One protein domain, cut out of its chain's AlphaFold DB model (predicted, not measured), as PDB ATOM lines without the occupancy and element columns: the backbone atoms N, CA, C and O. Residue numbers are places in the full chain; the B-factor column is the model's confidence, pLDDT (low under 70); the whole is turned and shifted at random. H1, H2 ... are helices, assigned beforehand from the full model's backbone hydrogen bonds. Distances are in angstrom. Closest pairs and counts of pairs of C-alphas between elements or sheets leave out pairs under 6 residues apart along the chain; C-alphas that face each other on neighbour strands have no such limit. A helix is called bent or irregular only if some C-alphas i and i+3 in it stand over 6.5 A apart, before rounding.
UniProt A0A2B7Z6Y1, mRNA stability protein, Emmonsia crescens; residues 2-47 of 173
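AT A GLANCE: This is residues 2 to 47 of the 173 residues of the protein "mRNA stability protein" of Emmonsia crescens (UniProt A0A2B7Z6Y1). Three short helices are strung out one after another along an extended chain, like beads on a thread, with no core and no helix touching another. H2 is in the middle and runs roughly along the rod's length, H1 is at one end, and H3 is set across the length at the other end. The printed part has 46 residues with three named helices, in the order H1, H2, H3, and no named strand; its class is all helix, with 28 residues in the helices. It is extended, with a radius of gyration of the C-alphas of 18.6 A, and its C-alphas span 55 by 19 by 12 A, a rod.

HOW THE PARTS SIT: Start with H2, residues 21 to 30, which with H1, residues 6 to 15, is the longest helix by residues, at 10 each. Go back along the chain from Lys 21 and you cross a tight link of 5 residues to reach H1; the two helices are apart, with no C-alpha of the one within 8 A of the other. Go on from Lys 30 and a short link of 6 residues leads to H3, residues 37 to 44; H2 and H3 are apart too. H1 and H3 are likewise apart. Residues 20 to 47, of which 21 to 30 belong to H2 and 37 to 44 to H3, stand free: no C-alpha 8 or more residues away along the chain comes within 10 A of theirs. In the backbones of H1, H2 and H3, every O i to N i+4 pair is within hydrogen-bond range.

IN THESE COORDINATES: Find C-alpha 21 at (59.930, -29.087, 175.368); from there H2 runs 14.4 A to C-alpha 30 at (71.519, -22.834, 181.197). For H1, look at C-alpha 6 at (41.490, -30.753, 179.710), from which the helix also runs 14.4 A, to Tyr 15. H3 is shorter, 8 residues and 10.1 A, from Ser 37 to C-alpha 44 at (86.573, -27.698, 198.845). No helix is bent or irregular.

THE WHOLE: Look for the two C-alphas farthest apart, those of Ser 3 and Ala 45, at 55.5 A; from the first printed C-alpha, Gln 2, to the last, Lys 47, is 52.5 A. The residues run from 2 to 47 and the printed part has no cut. Neither link between helices is long. The B-factor column of this predicted model holds the pLDDT, with a mean of 83.8 over the printed residues; it is under 70 at residues 2 to 3 and 46 to 47.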
ATOM      1  N   GLN A   2      43.486 -26.065 167.163       64.56
ATOM      2  CA  GLN A   2      43.935 -27.220 167.943       64.56
ATOM      3  C   GLN A   2      43.170 -27.222 169.276       64.56
ATOM      4  O   GLN A   2      43.292 -26.276 170.050       64.56
ATOM      5  N   SER A   3      42.340 -28.238 169.511       68.81
ATOM      6  CA  SER A   3      41.670 -28.428 170.799       68.81
ATOM      7  C   SER A   3      42.717 -28.831 171.833       68.81
ATOM      8  O   SER A   3      43.371 -29.857 171.660       68.81
ATOM      9  N   LEU A   4      42.885 -28.023 172.878       77.56
ATOM     10  CA  LEU A   4      43.752 -28.357 174.010       77.56
ATOM     11  C   LEU A   4      43.096 -29.446 174.861       77.56
ATOM     12  O   LEU A   4      41.868 -29.462 175.001       77.56
ATOM     13  N   SER A   5      43.903 -30.338 175.434       87.88
ATOM     14  CA  SER A   5      43.381 -31.335 176.373       87.88
ATOM     15  C   SER A   5      42.876 -30.656 177.666       87.88
ATOM     16  O   SER A   5      43.311 -29.543 177.989       87.88
ATOM     17  N   PRO A   6      41.978 -31.298 178.438       87.62
ATOM     18  CA  PRO A   6      41.490 -30.753 179.710       87.62
ATOM     19  C   PRO A   6      42.624 -30.403 180.686       87.62
ATOM     20  O   PRO A   6      42.580 -29.377 181.372       87.62
ATOM     21  N   ASP A   7      43.674 -31.223 180.703       84.81
ATOM     22  CA  ASP A   7      44.845 -31.013 181.553       84.81
ATOM     23  C   ASP A   7      45.685 -29.835 181.059       84.81
ATOM     24  O   ASP A   7      46.119 -29.002 181.854       84.81
ATOM     25  N   GLU A   8      45.857 -29.701 179.743       86.06
ATOM     26  CA  GLU A   8      46.573 -28.574 179.141       86.06
ATOM     27  C   GLU A   8      45.866 -27.241 179.419       86.06
ATOM     28  O   GLU A   8      46.521 -26.254 179.755       86.06
ATOM     29  N   GLN A   9      44.528 -27.206 179.379       88.25
ATOM     30  CA  GLN A   9      43.753 -26.027 179.783       88.25
ATOM     31  C   GLN A   9      43.933 -25.688 181.262       88.25
ATOM     32  O   GLN A   9      44.063 -24.511 181.614       88.25
ATOM     33  N   ARG A  10      43.963 -26.697 182.142       91.44
ATOM     34  CA  ARG A  10      44.219 -26.489 183.572       91.44
ATOM     35  C   ARG A  10      45.617 -25.922 183.806       91.44
ATOM     36  O   ARG A  10      45.754 -24.963 184.564       91.44
ATOM     37  N   LEU A  11      46.631 -26.483 183.148       88.50
ATOM     38  CA  LEU A  11      48.013 -26.014 183.250       88.50
ATOM     39  C   LEU A  11      48.165 -24.590 182.708       88.50
ATOM     40  O   LEU A  11      48.791 -23.759 183.364       88.50
ATOM     41  N   PHE A  12      47.549 -24.282 181.565       89.56
ATOM     42  CA  PHE A  12      47.553 -22.934 181.006       89.56
ATOM     43  C   PHE A  12      46.864 -21.928 181.936       89.56
ATOM     44  O   PHE A  12      47.387 -20.840 182.153       89.56
ATOM     45  N   ARG A  13      45.732 -22.296 182.551       90.44
ATOM     46  CA  ARG A  13      45.020 -21.419 183.494       90.44
ATOM     47  C   ARG A  13      45.782 -21.201 184.805       90.44
ATOM     48  O   ARG A  13      45.677 -20.122 185.374       90.44
ATOM     49  N   LEU A  14      46.528 -22.200 185.281       90.75
ATOM     50  CA  LEU A  14      47.284 -22.109 186.535       90.75
ATOM     51  C   LEU A  14      48.623 -21.377 186.374       90.75
ATOM     52  O   LEU A  14      48.981 -20.564 187.220       90.75
ATOM     53  N   TYR A  15      49.365 -21.666 185.302       89.38
ATOM     54  CA  TYR A  15      50.736 -21.175 185.111       89.38
ATOM     55  C   TYR A  15      50.866 -20.111 184.015       89.38
ATOM     56  O   TYR A  15      51.954 -19.574 183.813       89.38
ATOM     57  N   GLY A  16      49.796 -19.820 183.270       89.25
ATOM     58  CA  GLY A  16      49.765 -18.805 182.209       89.25
ATOM     59  C   GLY A  16      50.554 -19.159 180.941       89.25
ATOM     60  O   GLY A  16      50.458 -18.448 179.944       89.25
ATOM     61  N   LYS A  17      51.330 -20.251 180.948       86.81
ATOM     62  CA  LYS A  17      52.124 -20.737 179.813       86.81
ATOM     63  C   LYS A  17      52.073 -22.257 179.708       86.81
ATOM     64  O   LYS A  17      52.084 -22.958 180.717       86.81
ATOM     65  N   MET A  18      52.057 -22.768 178.477       84.25
ATOM     66  CA  MET A  18      52.174 -24.207 178.234       84.25
ATOM     67  C   MET A  18      53.600 -24.681 178.539       84.25
ATOM     68  O   MET A  18      54.550 -24.041 178.078       84.25
ATOM     69  N   PRO A  19      53.790 -25.805 179.256       82.94
ATOM     70  CA  PRO A  19      55.102 -26.424 179.375       82.94
ATOM     71  C   PRO A  19      55.598 -26.816 177.981       82.94
ATOM     72  O   PRO A  19      55.011 -27.666 177.314       82.94
ATOM     73  N   THR A  20      56.671 -26.181 177.509       86.44
ATOM     74  CA  THR A  20      57.234 -26.487 176.189       86.44
ATOM     75  C   THR A  20      58.510 -27.305 176.326       86.44
ATOM     76  O   THR A  20      59.353 -27.050 177.185       86.44
ATOM     77  N   LYS A  21      58.700 -28.275 175.421       81.50
ATOM     78  CA  LYS A  21      59.930 -29.087 175.368       81.50
ATOM     79  C   LYS A  21      61.183 -28.222 175.160       81.50
ATOM     80  O   LYS A  21      62.254 -28.560 175.650       81.50
ATOM     81  N   LYS A  22      61.037 -27.093 174.456       84.44
ATOM     82  CA  LYS A  22      62.116 -26.124 174.212       84.44
ATOM     83  C   LYS A  22      62.532 -25.397 175.495       84.44
ATOM     84  O   LYS A  22      63.728 -25.310 175.742       84.44
ATOM     85  N   ASP A  23      61.578 -24.946 176.316       84.69
ATOM     86  CA  ASP A  23      61.850 -24.297 177.613       84.69
ATOM     87  C   ASP A  23      62.569 -25.268 178.564       84.69
ATOM     88  O   ASP A  23      63.605 -24.939 179.136       84.69
ATOM     89  N   LEU A  24      62.113 -26.524 178.621       85.44
ATOM     90  CA  LEU A  24      62.745 -27.556 179.447       85.44
ATOM     91  C   LEU A  24      64.211 -27.813 179.055       85.44
ATOM     92  O   LEU A  24      65.085 -27.873 179.917       85.44
ATOM     93  N   LEU A  25      64.500 -27.955 177.758       85.94
ATOM     94  CA  LEU A  25      65.862 -28.193 177.268       85.94
ATOM     95  C   LEU A  25      66.762 -26.967 177.457       85.94
ATOM     96  O   LEU A  25      67.903 -27.107 177.892       85.94
ATOM     97  N   GLN A  26      66.252 -25.767 177.169       87.38
ATOM     98  CA  GLN A  26      66.994 -24.524 177.368       87.38
ATOM     99  C   GLN A  26      67.316 -24.294 178.840       87.38
ATOM    100  O   GLN A  26      68.438 -23.891 179.144       87.38
ATOM    101  N   ASN A  27      66.377 -24.576 179.746       85.56
ATOM    102  CA  ASN A  27      66.630 -24.403 181.167       85.56
ATOM    103  C   ASN A  27      67.711 -25.370 181.659       85.56
ATOM    104  O   ASN A  27      68.697 -24.944 182.248       85.56
ATOM    105  N   LYS A  28      67.628 -26.653 181.281       86.00
ATOM    106  CA  LYS A  28      68.658 -27.648 181.630       86.00
ATOM    107  C   LYS A  28      70.039 -27.336 181.053       86.00
ATOM    108  O   LYS A  28      71.034 -27.751 181.633       86.00
ATOM    109  N   LEU A  29      70.121 -26.657 179.908       84.75
ATOM    110  CA  LEU A  29      71.397 -26.224 179.330       84.75
ATOM    111  C   LEU A  29      71.963 -24.980 180.028       84.75
ATOM    112  O   LEU A  29      73.175 -24.885 180.175       84.75
ATOM    113  N   LYS A  30      71.109 -24.055 180.480       83.00
ATOM    114  CA  LYS A  30      71.519 -22.834 181.197       83.00
ATOM    115  C   LYS A  30      71.861 -23.099 182.663       83.00
ATOM    116  O   LYS A  30      72.843 -22.579 183.176       83.00
ATOM    117  N   GLU A  31      71.060 -23.919 183.334       81.50
ATOM    118  CA  GLU A  31      71.255 -24.317 184.731       81.50
ATOM    119  C   GLU A  31      72.292 -25.436 184.880       81.50
ATOM    120  O   GLU A  31      72.616 -25.827 186.003       81.50
ATOM    121  N   ARG A  32      72.838 -25.956 183.772       85.69
ATOM    122  CA  ARG A  32      73.924 -26.937 183.795       85.69
ATOM    123  C   ARG A  32      75.171 -26.291 184.391       85.69
ATOM    124  O   ARG A  32      75.963 -25.649 183.708       85.69
ATOM    125  N   LYS A  33      75.334 -26.472 185.697       82.75
ATOM    126  CA  LYS A  33      76.558 -26.150 186.419       82.75
ATOM    127  C   LYS A  33      77.621 -27.149 185.991       82.75
ATOM    128  O   LYS A  33      77.569 -28.322 186.357       82.75
ATOM    129  N   TYR A  34      78.541 -26.695 185.152       81.62
ATOM    130  CA  TYR A  34      79.754 -27.446 184.885       81.62
ATOM    131  C   TYR A  34      80.606 -27.435 186.147       81.62
ATOM    132  O   TYR A  34      80.702 -26.423 186.834       81.62
ATOM    133  N   PHE A  35      81.202 -28.578 186.453       82.56
ATOM    134  CA  PHE A  35      82.212 -28.673 187.488       82.56
ATOM    135  C   PHE A  35      83.479 -27.988 186.971       82.56
ATOM    136  O   PHE A  35      84.296 -28.610 186.293       82.56
ATOM    137  N   ASP A  36      83.597 -26.686 187.217       84.69
ATOM    138  CA  ASP A  36      84.860 -25.988 187.035       84.69
ATOM    139  C   ASP A  36      85.772 -26.356 188.207       84.69
ATOM    140  O   ASP A  36      85.372 -26.320 189.373       84.69
ATOM    141  N   SER A  37      87.013 -26.712 187.899       86.38
ATOM    142  CA  SER A  37      88.061 -26.876 188.902       86.38
ATOM    143  C   SER A  37      88.197 -25.655 189.826       86.38
ATOM    144  O   SER A  37      88.552 -25.830 190.990       86.38
ATOM    145  N   GLY A  38      87.859 -24.447 189.350       90.06
ATOM    146  CA  GLY A  38      87.789 -23.231 190.165       90.06
ATOM    147  C   GLY A  38      86.683 -23.285 191.221       90.06
ATOM    148  O   GLY A  38      86.955 -23.130 192.412       90.06
ATOM    149  N   ASP A  39      85.452 -23.605 190.821       87.88
ATOM    150  CA  ASP A  39      84.337 -23.789 191.758       87.88
ATOM    151  C   ASP A  39      84.592 -24.965 192.713       87.88
ATOM    152  O   ASP A  39      84.245 -24.895 193.894       87.88
ATOM    153  N   TYR A  40      85.235 -26.041 192.239       88.56
ATOM    154  CA  TYR A  40      85.658 -27.152 193.096       88.56
ATOM    155  C   TYR A  40      86.685 -26.714 194.135       88.56
ATOM    156  O   TYR A  40      86.539 -27.047 195.309       88.56
ATOM    157  N   ALA A  41      87.692 -25.934 193.734       87.81
ATOM    158  CA  ALA A  41      88.677 -25.385 194.655       87.81
ATOM    159  C   ALA A  41      88.005 -24.505 195.717       87.81
ATOM    160  O   ALA A  41      88.290 -24.677 196.894       87.81
ATOM    161  N   LEU A  42      87.054 -23.646 195.338       79.50
ATOM    162  CA  LEU A  42      86.324 -22.782 196.276       79.50
ATOM    163  C   LEU A  42      85.336 -23.547 197.173       79.50
ATOM    164  O   LEU A  42      85.165 -23.211 198.342       79.50
ATOM    165  N   SER A  43      84.691 -24.598 196.665       81.38
ATOM    166  CA  SER A  43      83.773 -25.431 197.456       81.38
ATOM    167  C   SER A  43      84.507 -26.393 198.391       81.38
ATOM    168  O   SER A  43      84.024 -26.649 199.495       81.38
ATOM    169  N   LYS A  44      85.690 -26.882 197.997       84.75
ATOM    170  CA  LYS A  44      86.573 -27.698 198.845       84.75
ATOM    171  C   LYS A  44      87.418 -26.888 199.816       84.75
ATOM    172  O   LYS A  44      87.631 -27.369 200.922       84.75
ATOM    173  N   ALA A  45      87.845 -25.678 199.454       76.44
ATOM    174  CA  ALA A  45      88.505 -24.747 200.374       76.44
ATOM    175  C   ALA A  45      87.561 -24.265 201.492       76.44
ATOM    176  O   ALA A  45      88.005 -23.639 202.451       76.44
ATOM    177  N   GLY A  46      86.271 -24.605 201.387       67.19
ATOM    178  CA  GLY A  46      85.229 -24.158 202.285       67.19
ATOM    179  C   GLY A  46      84.828 -22.734 201.938       67.19
ATOM    180  O   GLY A  46      85.643 -21.901 201.548       67.19
ATOM    181  N   LYS A  47      83.546 -22.427 202.123       64.06
ATOM    182  CA  LYS A  47      83.115 -21.048 202.331       64.06
ATOM    183  C   LYS A  47      83.802 -20.583 203.613       64.06
ATOM    184  O   LYS A  47      83.222 -20.699 204.688       64.06
TER     185      LYS A  47